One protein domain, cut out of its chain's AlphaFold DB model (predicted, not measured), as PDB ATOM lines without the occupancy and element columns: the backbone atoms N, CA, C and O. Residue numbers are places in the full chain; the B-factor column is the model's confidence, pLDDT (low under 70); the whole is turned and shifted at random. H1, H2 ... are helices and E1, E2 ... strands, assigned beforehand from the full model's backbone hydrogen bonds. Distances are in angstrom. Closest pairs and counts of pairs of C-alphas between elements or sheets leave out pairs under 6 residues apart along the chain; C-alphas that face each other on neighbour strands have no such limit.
ATOM      1  N   ASP A 122     368.041 575.820 402.996       98.25
ATOM      2  CA  ASP A 122     367.926 576.704 401.831       98.25
ATOM      3  C   ASP A 122     368.596 576.105 400.599       98.25
ATOM      4  O   ASP A 122     368.006 576.153 399.515       98.25
ATOM      5  N   VAL A 123     369.769 575.479 400.770       98.38
ATOM      6  CA  VAL A 123     370.423 574.673 399.722       98.38
ATOM      7  C   VAL A 123     369.473 573.559 399.276       98.38
ATOM      8  O   VAL A 123     369.155 573.451 398.089       98.38
ATOM      9  N   GLY A 124     368.912 572.800 400.224       97.88
ATOM     10  CA  GLY A 124     367.942 571.747 399.921       97.88
ATOM     11  C   GLY A 124     366.654 572.258 399.263       97.88
ATOM     12  O   GLY A 124     366.159 571.642 398.320       97.88
ATOM     13  N   ASN A 125     366.146 573.426 399.673       97.94
ATOM     14  CA  ASN A 125     365.007 574.083 399.024       97.94
ATOM     15  C   ASN A 125     365.321 574.526 397.584       97.94
ATOM     16  O   ASN A 125     364.426 574.511 396.734       97.94
ATOM     17  N   ARG A 126     366.571 574.901 397.268       98.00
ATOM     18  CA  ARG A 126     366.982 575.182 395.881       98.00
ATOM     19  C   ARG A 126     367.069 573.907 395.053       98.00
ATOM     20  O   ARG A 126     366.471 573.869 393.981       98.00
ATOM     21  N   ILE A 127     367.678 572.841 395.564       97.56
ATOM     22  CA  ILE A 127     367.725 571.538 394.880       97.56
ATOM     23  C   ILE A 127     366.306 570.977 394.639       97.56
ATOM     24  O   ILE A 127     365.998 570.492 393.548       97.56
ATOM     25  N   ASN A 128     365.371 571.163 395.576       95.94
ATOM     26  CA  ASN A 128     363.964 570.809 395.366       95.94
ATOM     27  C   ASN A 128     363.291 571.626 394.236       95.94
ATOM     28  O   ASN A 128     362.435 571.109 393.515       95.94
ATOM     29  N   ARG A 129     363.698 572.886 394.009       95.62
ATOM     30  CA  ARG A 129     363.237 573.681 392.851       95.62
ATOM     31  C   ARG A 129     363.774 573.151 391.518       95.62
ATOM     32  O   ARG A 129     363.052 573.280 390.532       95.62
ATOM     33  N   TRP A 130     364.956 572.527 391.476       95.19
ATOM     34  CA  TRP A 130     365.423 571.783 390.293       95.19
ATOM     35  C   TRP A 130     364.529 570.564 390.035       95.19
ATOM     36  O   TRP A 130     363.988 570.414 388.939       95.19
ATOM     37  N   TRP A 131     364.287 569.742 391.062       94.12
ATOM     38  CA  TRP A 131     363.419 568.560 390.964       94.12
ATOM     39  C   TRP A 131     362.007 568.917 390.475       94.12
ATOM     40  O   TRP A 131     361.519 568.349 389.499       94.12
ATOM     41  N   CYS A 132     361.377 569.926 391.085       92.19
ATOM     42  CA  CYS A 132     360.047 570.421 390.710       92.19
ATOM     43  C   CYS A 132     360.008 571.202 389.377       92.19
ATOM     44  O   CYS A 132     358.924 571.556 388.896       92.19
ATOM     45  N   HIS A 133     361.166 571.508 388.784       92.25
ATOM     46  CA  HIS A 133     361.263 572.109 387.455       92.25
ATOM     47  C   HIS A 133     361.312 571.031 386.367       92.25
ATOM     48  O   HIS A 133     360.448 571.018 385.496       92.25
ATOM     49  N   PHE A 134     362.252 570.091 386.455       89.62
ATOM     50  CA  PHE A 134     362.447 569.079 385.414       89.62
ATOM     51  C   PHE A 134     361.503 567.868 385.535       89.62
ATOM     52  O   PHE A 134     361.095 567.306 384.519       89.62
ATOM     53  N   ASN A 135     361.055 567.491 386.742       86.00
ATOM     54  CA  ASN A 135     360.119 566.371 386.947       86.00
ATOM     55  C   ASN A 135     358.636 566.777 386.775       86.00
ATOM     56  O   ASN A 135     357.749 566.372 387.531       86.00
ATOM     57  N   ARG A 136     358.351 567.627 385.779       67.94
ATOM     58  CA  ARG A 136     356.995 568.073 385.417       67.94
ATOM     59  C   ARG A 136     356.381 567.093 384.413       67.94
ATOM     60  O   ARG A 136     356.324 567.378 383.217       67.94
ATOM     61  N   PRO A 137     355.877 565.941 384.892       56.03
ATOM     62  CA  PRO A 137     354.452 565.955 385.221       56.03
ATOM     63  C   PRO A 137     354.039 565.173 386.486       56.03
ATOM     64  O   PRO A 137     354.332 563.988 386.640       56.03
ATOM     65  N   ALA A 138     353.192 565.823 387.294       51.31
ATOM     66  CA  ALA A 138     352.214 565.212 388.205       51.31
ATOM     67  C   ALA A 138     352.739 564.168 389.220       51.31
ATOM     68  O   ALA A 138     352.317 563.013 389.218       51.31
ATOM     69  N   GLY A 139     353.595 564.599 390.153       65.69
ATOM     70  CA  GLY A 139     353.833 563.864 391.408       65.69
ATOM     71  C   GLY A 139     354.615 562.554 391.273       65.69
ATOM     72  O   GLY A 139     354.486 561.663 392.113       65.69
ATOM     73  N   ARG A 140     355.430 562.414 390.222       79.00
ATOM     74  CA  ARG A 140     356.369 561.295 390.084       79.00
ATOM     75  C   ARG A 140     357.419 561.351 391.198       79.00
ATOM     76  O   ARG A 140     358.117 562.344 391.355       79.00
ATOM     77  N   LEU A 141     357.577 560.248 391.927       83.75
ATOM     78  CA  LEU A 141     358.604 560.097 392.973       83.75
ATOM     79  C   LEU A 141     360.001 559.762 392.409       83.75
ATOM     80  O   LEU A 141     360.926 559.478 393.165       83.75
ATOM     81  N   PHE A 142     360.141 559.750 391.082       88.06
ATOM     82  CA  PHE A 142     361.353 559.356 390.378       88.06
ATOM     83  C   PHE A 142     361.513 560.120 389.056       88.06
ATOM     84  O   PHE A 142     360.528 560.550 388.452       88.06
ATOM     85  N   PHE A 143     362.759 560.242 388.616       85.81
ATOM     86  CA  PHE A 143     363.218 560.783 387.343       85.81
ATOM     87  C   PHE A 143     363.454 559.627 386.359       85.81
ATOM     88  O   PHE A 143     364.041 558.610 386.731       85.81
ATOM     89  N   GLU A 144     363.026 559.766 385.104       90.00
ATOM     90  CA  GLU A 144     363.407 558.834 384.030       90.00
ATOM     91  C   GLU A 144     364.651 559.344 383.290       90.00
ATOM     92  O   GLU A 144     364.833 560.552 383.155       90.00
ATOM     93  N   VAL A 145     365.452 558.431 382.728       88.94
ATOM     94  CA  VAL A 145     366.636 558.756 381.903       88.94
ATOM     95  C   VAL A 145     366.354 559.766 380.788       88.94
ATOM     96  O   VAL A 145     367.169 560.648 380.545       88.94
ATOM     97  N   ASP A 146     365.172 559.716 380.163       86.69
ATOM     98  CA  ASP A 146     364.802 560.653 379.092       86.69
ATOM     99  C   ASP A 146     364.674 562.106 379.597       86.69
ATOM    100  O   ASP A 146     364.863 563.047 378.831       86.69
ATOM    101  N   ALA A 147     364.366 562.288 380.888       88.44
ATOM    102  CA  ALA A 147     364.351 563.586 381.558       88.44
ATOM    103  C   ALA A 147     365.730 563.959 382.122       88.44
ATOM    104  O   ALA A 147     366.094 565.130 382.073       88.44
ATOM    105  N   TYR A 148     366.509 562.986 382.615       91.19
ATOM    106  CA  TYR A 148     367.879 563.215 383.097       91.19
ATOM    107  C   TYR A 148     368.793 563.694 381.974       91.19
ATOM    108  O   TYR A 148     369.380 564.762 382.082       91.19
ATOM    109  N   VAL A 149     368.836 562.967 380.856       90.12
ATOM    110  CA  VAL A 149     369.652 563.340 379.695       90.12
ATOM    111  C   VAL A 149     369.211 564.701 379.143       90.12
ATOM    112  O   VAL A 149     370.059 565.524 378.818       90.12
ATOM    113  N   TYR A 150     367.905 565.004 379.114       89.50
ATOM    114  CA  TYR A 150     367.428 566.341 378.731       89.50
ATOM    115  C   TYR A 150     367.915 567.441 379.687       89.50
ATOM    116  O   TYR A 150     368.456 568.444 379.227       89.50
ATOM    117  N   MET A 151     367.769 567.238 381.001       92.38
ATOM    118  CA  MET A 151     368.281 568.155 382.023       92.38
ATOM    119  C   MET A 151     369.790 568.370 381.868       92.38
ATOM    120  O   MET A 151     370.233 569.510 381.918       92.38
ATOM    121  N   HIS A 152     370.562 567.302 381.659       92.31
ATOM    122  CA  HIS A 152     372.021 567.363 381.603       92.31
ATOM    123  C   HIS A 152     372.530 568.162 380.394       92.31
ATOM    124  O   HIS A 152     373.405 569.006 380.543       92.31
ATOM    125  N   ILE A 153     371.922 567.990 379.214       89.62
ATOM    126  CA  ILE A 153     372.272 568.780 378.016       89.62
ATOM    127  C   ILE A 153     371.901 570.260 378.204       89.62
ATOM    128  O   ILE A 153     372.660 571.152 377.831       89.62
ATOM    129  N   VAL A 154     370.728 570.538 378.790       90.12
ATOM    130  CA  VAL A 154     370.278 571.910 379.087       90.12
ATOM    131  C   VAL A 154     371.192 572.576 380.128       90.12
ATOM    132  O   VAL A 154     371.507 573.756 379.989       90.12
ATOM    133  N   LEU A 155     371.653 571.812 381.121       92.06
ATOM    134  CA  LEU A 155     372.609 572.224 382.148       92.06
ATOM    135  C   LEU A 155     373.997 572.515 381.567       92.06
ATOM    136  O   LEU A 155     374.554 573.570 381.860       92.06
ATOM    137  N   ASP A 156     374.552 571.623 380.746       91.31
ATOM    138  CA  ASP A 156     375.888 571.807 380.169       91.31
ATOM    139  C   ASP A 156     375.930 573.075 379.297       91.31
ATOM    140  O   ASP A 156     376.773 573.946 379.517       91.31
ATOM    141  N   HIS A 157     374.922 573.282 378.439       87.06
ATOM    142  CA  HIS A 157     374.752 574.541 377.703       87.06
ATOM    143  C   HIS A 157     374.559 575.771 378.609       87.06
ATOM    144  O   HIS A 157     375.009 576.862 378.259       87.06
ATOM    145  N   ALA A 158     373.886 575.639 379.756       88.00
ATOM    146  CA  ALA A 158     373.684 576.744 380.695       88.00
ATOM    147  C   ALA A 158     374.963 577.117 381.472       88.00
ATOM    148  O   ALA A 158     375.125 578.274 381.861       88.00
ATOM    149  N   VAL A 159     375.867 576.157 381.699       88.12
ATOM    150  CA  VAL A 159     377.084 576.338 382.507       88.12
ATOM    151  C   VAL A 159     378.316 576.634 381.646       88.12
ATOM    152  O   VAL A 159     379.014 577.609 381.919       88.12
ATOM    153  N   ASN A 160     378.553 575.861 380.582       86.56
ATOM    154  CA  ASN A 160     379.660 576.072 379.639       86.56
ATOM    155  C   ASN A 160     379.332 577.133 378.569       86.56
ATOM    156  O   ASN A 160     380.228 577.724 377.967       86.56
ATOM    157  N   GLY A 161     378.045 577.373 378.299       82.94
ATOM    158  CA  GLY A 161     377.589 578.171 377.163       82.94
ATOM    159  C   GLY A 161     377.535 577.377 375.851       82.94
ATOM    160  O   GLY A 161     377.484 576.150 375.823       82.94
ATOM    161  N   ASN A 162     377.559 578.094 374.724       72.12
ATOM    162  CA  ASN A 162     377.449 577.513 373.378       72.12
ATOM    163  C   ASN A 162     378.797 577.009 372.809       72.12
ATOM    164  O   ASN A 162     378.972 577.005 371.588       72.12
ATOM    165  N   GLU A 163     379.775 576.663 373.651       73.25
ATOM    166  CA  GLU A 163     381.145 576.380 373.209       73.25
ATOM    167  C   GLU A 163     381.505 574.875 373.198       73.25
ATOM    168  O   GLU A 163     381.529 574.183 374.207       73.25
ATOM    169  N   PHE A 164     381.835 574.415 371.986       60.25
ATOM    170  CA  PHE A 164     382.575 573.201 371.600       60.25
ATOM    171  C   PHE A 164     381.944 571.803 371.692       60.25
ATOM    172  O   PHE A 164     382.354 570.975 370.881       60.25
ATOM    173  N   ALA A 165     380.952 571.521 372.536       83.75
ATOM    174  CA  ALA A 165     380.309 570.196 372.539       83.75
ATOM    175  C   ALA A 165     379.191 570.065 371.478       83.75
ATOM    176  O   ALA A 165     378.360 570.964 371.320       83.75
ATOM    177  N   THR A 166     379.137 568.943 370.749       88.62
ATOM    178  CA  THR A 166     378.007 568.608 369.856       88.62
ATOM    179  C   THR A 166     376.847 567.953 370.617       88.62
ATOM    180  O   THR A 166     377.070 567.326 371.650       88.62
ATOM    181  N   ASP A 167     375.610 568.023 370.087       83.88
ATOM    182  CA  ASP A 167     374.452 567.283 370.634       83.88
ATOM    183  C   ASP A 167     374.818 565.813 370.924       83.88
ATOM    184  O   ASP A 167     374.506 565.282 371.986       83.88
ATOM    185  N   GLU A 168     375.492 565.157 369.973       86.56
ATOM    186  CA  GLU A 168     375.914 563.760 370.060       86.56
ATOM    187  C   GLU A 168     376.922 563.472 371.192       86.56
ATOM    188  O   GLU A 168     376.863 562.385 371.768       86.56
ATOM    189  N   GLU A 169     377.809 564.413 371.528       90.25
ATOM    190  CA  GLU A 169     378.767 564.291 372.642       90.25
ATOM    191  C   GLU A 169     378.079 564.546 373.988       90.25
ATOM    192  O   GLU A 169     378.159 563.703 374.875       90.25
ATOM    193  N   LEU A 170     377.277 565.612 374.104       88.88
ATOM    194  CA  LEU A 170     376.506 565.915 375.323       88.88
ATOM    195  C   LEU A 170     375.551 564.780 375.722       88.88
ATOM    196  O   LEU A 170     375.272 564.568 376.900       88.88
ATOM    197  N   ILE A 171     375.051 564.031 374.737       87.00
ATOM    198  CA  ILE A 171     374.195 562.854 374.931       87.00
ATOM    199  C   ILE A 171     374.998 561.592 375.268       87.00
ATOM    200  O   ILE A 171     374.441 560.669 375.866       87.00
ATOM    201  N   ALA A 172     376.274 561.526 374.885       88.19
ATOM    202  CA  ALA A 172     377.173 560.449 375.280       88.19
ATOM    203  C   ALA A 172     377.642 560.632 376.729       88.19
ATOM    204  O   ALA A 172     377.562 559.674 377.495       88.19
ATOM    205  N   ASP A 173     378.030 561.850 377.111       90.81
ATOM    206  CA  ASP A 173     378.454 562.194 378.472       90.81
ATOM    207  C   ASP A 173     377.288 561.984 379.451       90.81
ATOM    208  O   ASP A 173     377.356 561.108 380.311       90.81
ATOM    209  N   ALA A 174     376.123 562.594 379.181       91.69
ATOM    210  CA  ALA A 174     374.908 562.410 379.983       91.69
ATOM    211  C   ALA A 174     374.397 560.950 380.067       91.69
ATOM    212  O   ALA A 174     373.535 560.643 380.896       91.69
ATOM    213  N   ALA A 175     374.874 560.047 379.200       87.81
ATOM    214  CA  ALA A 175     374.605 558.610 379.294       87.81
ATOM    215  C   ALA A 175     375.519 557.896 380.300       87.81
ATOM    216  O   ALA A 175     375.089 556.920 380.917       87.81
ATOM    217  N   VAL A 176     376.767 558.357 380.428       90.62
ATOM    218  CA  VAL A 176     377.736 557.895 381.427       90.62
ATOM    219  C   VAL A 176     377.325 558.422 382.798       90.62
ATOM    220  O   VAL A 176     377.148 557.621 383.710       90.62
ATOM    221  N   ASP A 177     377.032 559.719 382.904       93.12
ATOM    222  CA  ASP A 177     376.592 560.344 384.157       93.12
ATOM    223  C   ASP A 177     375.303 559.680 384.685       93.12
ATOM    224  O   ASP A 177     375.215 559.320 385.858       93.12
ATOM    225  N   TRP A 178     374.344 559.368 383.797       92.06
ATOM    226  CA  TRP A 178     373.161 558.571 384.154       92.06
ATOM    227  C   TRP A 178     373.511 557.174 384.688       92.06
ATOM    228  O   TRP A 178     372.868 556.704 385.626       92.06
ATOM    229  N   LEU A 179     374.465 556.472 384.067       90.31
ATOM    230  CA  LEU A 179     374.861 555.121 384.476       90.31
ATOM    231  C   LEU A 179     375.487 555.117 385.875       90.31
ATOM    232  O   LEU A 179     375.190 554.218 386.669       90.31
ATOM    233  N   GLU A 180     376.311 556.121 386.174       91.56
ATOM    234  CA  GLU A 180     376.962 556.278 387.474       91.56
ATOM    235  C   GLU A 180     375.956 556.722 388.554       91.56
ATOM    236  O   GLU A 180     375.785 556.000 389.540       91.56
ATOM    237  N   ASP A 181     375.196 557.804 388.335       93.62
ATOM    238  CA  ASP A 181     374.177 558.297 389.281       93.62
ATOM    239  C   ASP A 181     373.086 557.256 389.572       93.62
ATOM    240  O   ASP A 181     372.643 557.075 390.713       93.62
ATOM    241  N   ALA A 182     372.591 556.567 388.539       91.31
ATOM    242  CA  ALA A 182     371.479 555.647 388.715       91.31
ATOM    243  C   ALA A 182     371.883 554.357 389.443       91.31
ATOM    244  O   ALA A 182     370.992 553.677 389.948       91.31
ATOM    245  N   GLU A 183     373.168 553.996 389.541       90.69
ATOM    246  CA  GLU A 183     373.650 552.680 390.006       90.69
ATOM    247  C   GLU A 183     372.867 551.516 389.337       90.69
ATOM    248  O   GLU A 183     372.217 550.710 390.012       90.69
ATOM    249  N   SER A 184     372.825 551.492 387.998       84.44
ATOM    250  CA  SER A 184     372.044 550.536 387.177       84.44
ATOM    251  C   SER A 184     370.516 550.521 387.424       84.44
ATOM    252  O   SER A 184     369.808 549.603 386.991       84.44
ATOM    253  N   LYS A 185     369.946 551.520 388.119       88.81
ATOM    254  CA  LYS A 185     368.486 551.660 388.281       88.81
ATOM    255  C   LYS A 185     367.856 552.230 387.006       88.81
ATOM    256  O   LYS A 185     368.410 553.083 386.326       88.81
ATOM    257  N   THR A 186     366.617 551.836 386.719       87.94
ATOM    258  CA  THR A 186     365.847 552.379 385.581       87.94
ATOM    259  C   THR A 186     365.232 553.759 385.847       87.94
ATOM    260  O   THR A 186     364.644 554.349 384.939       87.94
ATOM    261  N   ALA A 187     365.342 554.263 387.080       91.75
ATOM    262  CA  ALA A 187     364.835 555.559 387.507       91.75
ATOM    263  C   ALA A 187     365.646 556.101 388.700       91.75
ATOM    264  O   ALA A 187     365.974 555.344 389.617       91.75
ATOM    265  N   ILE A 188     365.916 557.408 388.714       94.12
ATOM    266  CA  ILE A 188     366.602 558.112 389.809       94.12
ATOM    267  C   ILE A 188     365.563 558.610 390.823       94.12
ATOM    268  O   ILE A 188     364.556 559.204 390.443       94.12
ATOM    269  N   VAL A 189     365.777 558.376 392.119       94.75
ATOM    270  CA  VAL A 189     364.922 558.908 393.204       94.75
ATOM    271  C   VAL A 189     365.435 560.263 393.696       94.75
ATOM    272  O   VAL A 189     366.589 560.606 393.442       94.75
ATOM    273  N   TYR A 190     364.597 561.018 394.421       94.50
ATOM    274  CA  TYR A 190     364.949 562.357 394.915       94.50
ATOM    275  C   TYR A 190     366.298 562.390 395.647       94.50
ATOM    276  O   TYR A 190     367.124 563.229 395.325       94.50
ATOM    277  N   ASP A 191     366.563 561.446 396.554       95.44
ATOM    278  CA  ASP A 191     367.803 561.415 397.345       95.44
ATOM    279  C   ASP A 191     369.070 561.234 396.490       95.44
ATOM    280  O   ASP A 191     370.144 561.673 396.882       95.44
ATOM    281  N   VAL A 192     368.957 560.589 395.324       95.06
ATOM    282  CA  VAL A 192     370.066 560.393 394.375       95.06
ATOM    283  C   VAL A 192     370.245 561.648 393.521       95.06
ATOM    284  O   VAL A 192     371.337 562.202 393.473       95.06
ATOM    285  N   PHE A 193     369.151 562.165 392.955       95.25
ATOM    286  CA  PHE A 193     369.126 563.447 392.241       95.25
ATOM    287  C   PHE A 193     369.666 564.602 393.094       95.25
ATOM    288  O   PHE A 193     370.389 565.467 392.608       95.25
ATOM    289  N   PHE A 194     369.325 564.609 394.383       96.62
ATOM    290  CA  PHE A 194     369.784 565.603 395.339       96.62
ATOM    291  C   PHE A 194     371.304 565.590 395.464       96.62
ATOM    292  O   PHE A 194     371.916 566.652 395.506       96.62
ATOM    293  N   ASN A 195     371.911 564.401 395.490       95.88
ATOM    294  CA  ASN A 195     373.359 564.258 395.563       95.88
ATOM    295  C   ASN A 195     374.013 564.748 394.272       95.88
ATOM    296  O   ASN A 195     374.912 565.570 394.361       95.88
ATOM    297  N   ALA A 196     373.506 564.348 393.102       95.12
ATOM    298  CA  ALA A 196     374.023 564.791 391.807       95.12
ATOM    299  C   ALA A 196     374.016 566.326 391.666       95.12
ATOM    300  O   ALA A 196     375.036 566.937 391.359       95.12
ATOM    301  N   ILE A 197     372.891 566.985 391.977       96.50
ATOM    302  CA  ILE A 197     372.781 568.454 391.910       96.50
ATOM    303  C   ILE A 197     373.569 569.149 393.043       96.50
ATOM    304  O   ILE A 197     374.055 570.266 392.853       96.50
ATOM    305  N   TYR A 198     373.743 568.510 394.206       97.44
ATOM    306  CA  TYR A 198     374.622 569.017 395.268       97.44
ATOM    307  C   TYR A 198     376.103 568.939 394.864       97.44
ATOM    308  O   TYR A 198     376.850 569.889 395.077       97.44
ATOM    309  N   GLU A 199     376.535 567.817 394.295       95.00
ATOM    310  CA  GLU A 199     377.929 567.545 393.925       95.00
ATOM    311  C   GLU A 199     378.325 568.348 392.671       95.00
ATOM    312  O   GLU A 199     379.432 568.875 392.610       95.00
ATOM    313  N   LEU A 200     377.371 568.608 391.768       94.38
ATOM    314  CA  LEU A 200     377.457 569.655 390.748       94.38
ATOM    315  C   LEU A 200     377.716 571.043 391.363       94.38
ATOM    316  O   LEU A 200     378.617 571.747 390.914       94.38
ATOM    317  N   ALA A 201     376.954 571.459 392.383       96.12
ATOM    318  CA  ALA A 201     377.198 572.746 393.038       96.12
ATOM    319  C   ALA A 201     378.596 572.787 393.681       96.12
ATOM    320  O   ALA A 201     379.348 573.722 393.433       96.12
ATOM    321  N   ASP A 202     378.983 571.732 394.401       95.19
ATOM    322  CA  ASP A 202     380.282 571.601 395.080       95.19
ATOM    323  C   ASP A 202     381.505 571.555 394.133       95.19
ATOM    324  O   ASP A 202     382.644 571.758 394.569       95.19
ATOM    325  N   LEU A 203     381.273 571.289 392.841       92.56
ATOM    326  CA  LEU A 203     382.259 571.348 391.757       92.56
ATOM    327  C   LEU A 203     382.363 572.751 391.130       92.56
ATOM    328  O   LEU A 203     383.455 573.187 390.760       92.56
ATOM    329  N   TRP A 204     381.242 573.465 390.999       92.75
ATOM    330  CA  TRP A 204     381.162 574.760 390.307       92.75
ATOM    331  C   TRP A 204     381.183 575.992 391.231       92.75
ATOM    332  O   TRP A 204     381.214 577.116 390.729       92.75
ATOM    333  N   THR A 205     381.214 575.810 392.555       93.88
ATOM    334  CA  THR A 205     381.539 576.858 393.540       93.88
ATOM    335  C   THR A 205     383.008 576.796 393.959       93.88
ATOM    336  O   THR A 205     383.530 575.720 394.252       93.88
ATOM    337  N   HIS A 206     383.672 577.944 394.061       92.56
ATOM    338  CA  HIS A 206     385.082 578.038 394.444       92.56
ATOM    339  C   HIS A 206     385.312 577.907 395.960       92.56
ATOM    340  O   HIS A 206     386.400 577.497 396.379       92.56
ATOM    341  N   SER A 207     384.313 578.254 396.779       95.31
ATOM    342  CA  SER A 207     384.359 578.197 398.244       95.31
ATOM    343  C   SER A 207     383.358 577.190 398.836       95.31
ATOM    344  O   SER A 207     382.667 576.458 398.132       95.31
ATOM    345  N   VAL A 208     383.291 577.144 400.169       96.38
ATOM    346  CA  VAL A 208     382.298 576.371 400.936       96.38
ATOM    347  C   VAL A 208     381.302 577.283 401.660       96.38
ATOM    348  O   VAL A 208     380.780 576.929 402.718       96.38
ATOM    349  N   GLU A 209     381.055 578.475 401.110       97.25
ATOM    350  CA  GLU A 209     380.076 579.423 401.639       97.25
ATOM    351  C   GLU A 209     378.663 579.166 401.106       97.25
ATOM    352  O   GLU A 209     378.432 578.969 399.911       97.25
ATOM    353  N   LYS A 210     377.680 579.247 402.011       97.56
ATOM    354  CA  LYS A 210     376.260 578.981 401.716       97.56
ATOM    355  C   LYS A 210     375.699 579.868 400.600       97.56
ATOM    356  O   LYS A 210     374.841 579.428 399.837       97.56
ATOM    357  N   VAL A 211     376.159 581.118 400.522       98.00
ATOM    358  CA  VAL A 211     375.669 582.101 399.544       98.00
ATOM    359  C   VAL A 211     376.057 581.694 398.124       98.00
ATOM    360  O   VAL A 211     375.191 581.675 397.257       98.00
ATOM    361  N   GLU A 212     377.309 581.284 397.902       97.06
ATOM    362  CA  GLU A 212     377.813 580.910 396.572       97.06
ATOM    363  C   GLU A 212     377.062 579.692 396.007       97.06
ATOM    364  O   GLU A 212     376.643 579.694 394.851       97.06
ATOM    365  N   TYR A 213     376.790 578.697 396.859       97.69
ATOM    366  CA  TYR A 213     375.949 577.540 396.534       97.69
ATOM    367  C   TYR A 213     374.533 577.938 396.094       97.69
ATOM    368  O   TYR A 213     374.017 577.411 395.109       97.69
ATOM    369  N   ILE A 214     373.885 578.855 396.820       98.12
ATOM    370  CA  ILE A 214     372.526 579.311 396.497       98.12
ATOM    371  C   ILE A 214     372.532 580.136 395.204       98.12
ATOM    372  O   ILE A 214     371.697 579.894 394.335       98.12
ATOM    373  N   GLU A 215     373.486 581.054 395.040       97.19
ATOM    374  CA  GLU A 215     373.627 581.868 393.830       97.19
ATOM    375  C   GLU A 215     373.916 581.010 392.591       97.19
ATOM    376  O   GLU A 215     373.288 581.223 391.553       97.19
ATOM    377  N   PHE A 216     374.780 579.993 392.694       96.56
ATOM    378  CA  PHE A 216     374.999 579.016 391.623       96.56
ATOM    379  C   PHE A 216     373.716 578.236 391.295       96.56
ATOM    380  O   PHE A 216     373.294 578.213 390.136       96.56
ATOM    381  N   LEU A 217     373.065 577.640 392.302       97.50
ATOM    382  CA  LEU A 217     371.869 576.811 392.112       97.50
ATOM    383  C   LEU A 217     370.664 577.596 391.576       97.50
ATOM    384  O   LEU A 217     369.833 577.008 390.885       97.50
ATOM    385  N   GLU A 218     370.536 578.892 391.877       97.06
ATOM    386  CA  GLU A 218     369.510 579.751 391.272       97.06
ATOM    387  C   GLU A 218     369.900 580.199 389.861       97.06
ATOM    388  O   GLU A 218     369.093 580.054 388.942       97.06
ATOM    389  N   ARG A 219     371.140 580.672 389.659       95.81
ATOM    390  CA  ARG A 219     371.631 581.128 388.352       95.81
ATOM    391  C   ARG A 219     371.544 580.025 387.303       95.81
ATOM    392  O   ARG A 219     370.907 580.230 386.275       95.81
ATOM    393  N   ALA A 220     372.122 578.857 387.580       95.31
ATOM    394  CA  ALA A 220     372.130 577.744 386.638       95.31
ATOM    395  C   ALA A 220     370.707 577.225 386.347       95.31
ATOM    396  O   ALA A 220     370.417 576.876 385.209       95.31
ATOM    397  N   LEU A 221     369.776 577.263 387.312       95.75
ATOM    398  CA  LEU A 221     368.379 576.872 387.072       95.75
ATOM    399  C   LEU A 221     367.629 577.875 386.185       95.75
ATOM    400  O   LEU A 221     366.798 577.483 385.364       95.75
ATOM    401  N   ASP A 222     367.905 579.167 386.343       95.56
ATOM    402  CA  ASP A 222     367.295 580.213 385.525       95.56
ATOM    403  C   ASP A 222     367.952 580.309 384.136       95.56
ATOM    404  O   ASP A 222     367.267 580.615 383.162       95.56
ATOM    405  N   ASP A 223     369.242 579.991 384.007       93.44
ATOM    406  CA  ASP A 223     369.921 579.815 382.716       93.44
ATOM    407  C   ASP A 223     369.408 578.563 381.978       93.44
ATOM    408  O   ASP A 223     369.064 578.656 380.798       93.44
ATOM    409  N   CYS A 224     369.185 577.445 382.681       92.62
ATOM    410  CA  CYS A 224     368.465 576.281 382.154       92.62
ATOM    411  C   CYS A 224     367.077 576.655 381.602       92.62
ATOM    412  O   CYS A 224     366.727 576.236 380.502       92.62
ATOM    413  N   ARG A 225     366.286 577.480 382.309       93.69
ATOM    414  CA  ARG A 225     364.967 577.938 381.815       93.69
ATOM    415  C   ARG A 225     365.063 578.752 380.526       93.69
ATOM    416  O   ARG A 225     364.297 578.502 379.600       93.69
ATOM    417  N   LYS A 226     366.022 579.678 380.434       91.81
ATOM    418  CA  LYS A 226     366.277 580.450 379.201       91.81
ATOM    419  C   LYS A 226     366.648 579.516 378.044       91.81
ATOM    420  O   LYS A 226     366.191 579.716 376.921       91.81
ATOM    421  N   MET A 227     367.419 578.462 378.321       87.06
ATOM    422  CA  MET A 227     367.728 577.420 377.342       87.06
ATOM    423  C   MET A 227     366.504 576.567 376.971       87.06
ATOM    424  O   MET A 227     366.334 576.269 375.795       87.06
ATOM    425  N   GLU A 228     365.591 576.242 377.893       86.00
ATOM    426  CA  GLU A 228     364.321 575.564 377.564       86.00
ATOM    427  C   GLU A 228     363.386 576.411 376.684       86.00
ATOM    428  O   GLU A 228     362.666 575.851 375.850       86.00
ATOM    429  N   GLU A 229     363.387 577.736 376.863       87.69
ATOM    430  CA  GLU A 229     362.659 578.698 376.024       87.69
ATOM    431  C   GLU A 229     363.288 578.828 374.627       87.69
ATOM    432  O   GLU A 229     362.570 578.951 373.631       87.69
ATOM    433  N   TRP A 230     364.621 578.759 374.531       80.88
ATOM    434  CA  TRP A 230     365.358 578.831 373.263       80.88
ATOM    435  C   TRP A 230     365.397 577.493 372.502       80.88
ATOM    436  O   TRP A 230     365.452 577.469 371.268       80.88
ATOM    437  N   CYS A 231     365.319 576.364 373.214       79.69
ATOM    438  CA  CYS A 231     365.224 575.022 372.648       79.69
ATOM    439  C   CYS A 231     363.927 574.861 371.850       79.69
ATOM    440  O   CYS A 231     362.873 574.500 372.382       79.69
ATOM    441  N   THR A 232     364.033 575.062 370.534       75.88
ATOM    442  CA  THR A 232     362.931 574.824 369.599       75.88
ATOM    443  C   THR A 232     362.310 573.443 369.799       75.88
ATOM    444  O   THR A 232     362.976 572.464 370.145       75.88
ATOM    445  N   ASP A 233     361.026 573.333 369.478       80.19
ATOM    446  CA  ASP A 233     360.277 572.088 369.616       80.19
ATOM    447  C   ASP A 233     360.869 570.929 368.781       80.19
ATOM    448  O   ASP A 233     360.696 569.760 369.115       80.19
ATOM    449  N   ALA A 234     361.630 571.244 367.725       75.75
ATOM    450  CA  ALA A 234     362.424 570.279 366.965       75.75
ATOM    451  C   ALA A 234     363.668 569.794 367.737       75.75
ATOM    452  O   ALA A 234     363.934 568.593 367.758       75.75
ATOM    453  N   MET A 235     364.392 570.698 368.406       74.25
ATOM    454  CA  MET A 235     365.554 570.373 369.244       74.25
ATOM    455  C   MET A 235     365.141 569.541 370.465       74.25
ATOM    456  O   MET A 235     365.711 568.477 370.693       74.25
ATOM    457  N   ARG A 236     364.060 569.928 371.160       80.31
ATOM    458  CA  ARG A 236     363.472 569.143 372.264       80.31
ATOM    459  C   ARG A 236     363.094 567.723 371.817       80.31
ATOM    460  O   ARG A 236     363.409 566.756 372.506       80.31
ATOM    461  N   ARG A 237     362.486 567.568 370.632       83.12
ATOM    462  CA  ARG A 237     362.177 566.247 370.045       83.12
ATOM    463  C   ARG A 237     363.436 565.464 369.648       83.12
ATOM    464  O   ARG A 237     363.438 564.250 369.830       83.12
ATOM    465  N   ARG A 238     364.494 566.113 369.136       80.06
ATOM    466  CA  ARG A 238     365.792 565.469 368.834       80.06
ATOM    467  C   ARG A 238     366.433 564.933 370.117       80.06
ATOM    468  O   ARG A 238     366.742 563.748 370.169       80.06
ATOM    469  N   MET A 239     366.532 565.761 371.158       74.56
ATOM    470  CA  MET A 239     367.045 565.371 372.477       74.56
ATOM    471  C   MET A 239     366.256 564.192 373.059       74.56
ATOM    472  O   MET A 239     366.856 563.194 373.432       74.56
ATOM    473  N   GLN A 240     364.919 564.234 373.045       78.56
ATOM    474  CA  GLN A 240     364.083 563.119 373.522       78.56
ATOM    475  C   GLN A 240     364.250 561.831 372.695       78.56
ATOM    476  O   GLN A 240     364.220 560.734 373.251       78.56
ATOM    477  N   GLN A 241     364.429 561.927 371.373       82.88
ATOM    478  CA  GLN A 241     364.687 560.759 370.520       82.88
ATOM    479  C   GLN A 241     366.063 560.144 370.784       82.88
ATOM    480  O   GLN A 241     366.187 558.920 370.797       82.88
ATOM    481  N   LEU A 242     367.077 560.977 371.004       73.94
ATOM    482  CA  LEU A 242     368.439 560.536 371.263       73.94
ATOM    483  C   LEU A 242     368.614 560.023 372.700       73.94
ATOM    484  O   LEU A 242     369.167 558.945 372.868       73.94
ATOM    485  N   ALA A 243     368.040 560.681 373.710       73.00
ATOM    486  CA  ALA A 243     367.969 560.172 375.083       73.00
ATOM    487  C   ALA A 243     367.279 558.799 375.144       73.00
ATOM    488  O   ALA A 243     367.770 557.877 375.793       73.00
ATOM    489  N   LYS A 244     366.206 558.612 374.364       81.38
ATOM    490  CA  LYS A 244     365.550 557.312 374.210       81.38
ATOM    491  C   LYS A 244     366.419 556.282 373.478       81.38
ATOM    492  O   LYS A 244     366.397 555.107 373.838       81.38
ATOM    493  N   ALA A 245     367.184 556.686 372.464       79.81
ATOM    494  CA  ALA A 245     368.140 555.798 371.802       79.81
ATOM    495  C   ALA A 245     369.276 555.386 372.756       79.81
ATOM    496  O   ALA A 245     369.662 554.220 372.774       79.81
ATOM    497  N   THR A 246     369.739 556.307 373.604       72.94
ATOM    498  CA  THR A 246     370.658 556.059 374.720       72.94
ATOM    499  C   THR A 246     370.049 555.092 375.737       72.94
ATOM    500  O   THR A 246     370.688 554.098 376.056       72.94
ATOM    501  N   LYS A 247     368.796 555.287 376.172       77.06
ATOM    502  CA  LYS A 247     368.036 554.354 377.030       77.06
ATOM    503  C   LYS A 247     367.988 552.947 376.431       77.06
ATOM    504  O   LYS A 247     368.283 551.972 377.117       77.06
ATOM    505  N   ASP A 248     367.665 552.830 375.143       81.94
ATOM    506  CA  ASP A 248     367.647 551.543 374.442       81.94
ATOM    507  C   ASP A 248     369.061 550.936 374.274       81.94
ATOM    508  O   ASP A 248     369.178 549.709 374.320       81.94
ATOM    509  N   ARG A 249     370.125 551.752 374.148       78.44
ATOM    510  CA  ARG A 249     371.535 551.305 374.100       78.44
ATOM    511  C   ARG A 249     372.034 550.827 375.463       78.44
ATOM    512  O   ARG A 249     372.431 549.675 375.571       78.44
ATOM    513  N   VAL A 250     371.922 551.655 376.501       72.31
ATOM    514  CA  VAL A 250     372.284 551.341 377.894       72.31
ATOM    515  C   VAL A 250     371.592 550.058 378.352       72.31
ATOM    516  O   VAL A 250     372.243 549.148 378.858       72.31
ATOM    517  N   ILE A 251     370.289 549.910 378.077       75.12
ATOM    518  CA  ILE A 251     369.565 548.683 378.432       75.12
ATOM    519  C   ILE A 251     370.016 547.476 377.578       75.12
ATOM    520  O   ILE A 251     369.910 546.337 378.031       75.12
ATOM    521  N   ALA A 252     370.515 547.675 376.356       79.31
ATOM    522  CA  ALA A 252     371.098 546.601 375.546       79.31
ATOM    523  C   ALA A 252     372.543 546.242 375.945       79.31
ATOM    524  O   ALA A 252     372.963 545.115 375.690       79.31
ATOM    525  N   GLU A 253     373.274 547.168 376.568       78.12
ATOM    526  CA  GLU A 253     374.646 546.993 377.052       78.12
ATOM    527  C   GLU A 253     374.651 546.341 378.448       78.12
ATOM    528  O   GLU A 253     375.165 545.232 378.584       78.12
ATOM    529  N   GLU A 254     373.984 546.923 379.456       69.50
ATOM    530  CA  GLU A 254     373.891 546.334 380.808       69.50
ATOM    531  C   GLU A 254     373.075 545.030 380.842       69.50
ATOM    532  O   GLU A 254     373.492 544.033 381.426       69.50
ATOM    533  N   PHE A 255     371.902 545.007 380.198       65.25
ATOM    534  CA  PHE A 255     370.993 543.849 380.214       65.25
ATOM    535  C   PHE A 255     371.141 542.990 378.945       65.25
ATOM    536  O   PHE A 255     370.253 542.197 378.608       65.25
TER     537      PHE A 255
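This is residues 122 to 255 of the 837 residues of an uncharacterized protein of Pycnococcus provasolii (UniProt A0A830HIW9). Six helices pack mostly crosswise into one body, with H2 nearest its middle; the long helices H5 and H6 make a V, and H2 reaches between its arms, with residues 154 to 159 on H5 and 145 to 150 on H6. H3 crosses H2 and also packs on H6, H1 runs side by side with H5, and H4 touches H1, H3 and H5; a tiny two-strand sheet lies by the last turn of H3 and the first of H4. The printed part has 134 residues, with six named helices and two named strands that follow along the chain as H1, E1, H2, H3, E2, H4, H5, H6; E1 and E2 are antiparallel, and the class is mostly helix. It is compact, with a radius of gyration of the C-alphas of 14.5 A, and spans 43 by 30 by 29 A.

H1 is residues 122 to 134, from C-alpha 122 at (367.926, 576.704, 401.831). E1 is residues 142 to 144, and H2 is residues 145 to 160, 21.8 A long. H3 is residues 167 to 182, 21.7 A long. E2 is residues 187 to 189, and H4 is residues 190 to 204, 20.9 A long. H5, residues 210 to 230, measures 30.5 A. H6, residues 233 to 254, measures 31.2 A and ends at C-alpha 254 at (373.891, 546.334, 380.808).

H1 touches H5 at a shallow tilt of 13 degrees, the same way; their closest C-alphas, Val 123 and Ile 214, are 6.0 A apart. H1 touches H4, closest at the C-alphas of Ile 127 and Phe 194, 6.3 A. E1 and E2 are antiparallel; N 143 and O 188 are 2.8 A apart, within hydrogen-bond range. H2 touches H3 at a steep tilt of 62 degrees, closest at the C-alphas of Val 149 and Ala 174, 5.3 A. H2 touches H5 with residues 154 to 159 alone, closest at the C-alphas of Ala 158 and Asp 223, 5.3 A. H2 touches H6 with residues 145 to 150 alone, closest at the C-alphas of Asp 146 and Ala 243, 5.1 A. H2 and H4 are apart. Every O i to N i+4 pair is within hydrogen-bond range in H1, H3 and H6; the counts are 11 of 12 in H2, 10 of 11 in H4 and 16 of 17 in H5.

The C-alphas farthest apart, those of Val 211 and Phe 255, are 43.1 A apart. The printed part has no cut and no long link. Mean pLDDT of the printed part is 87.8; residues 136 to 139, 164 and 254 to 255 are under 70.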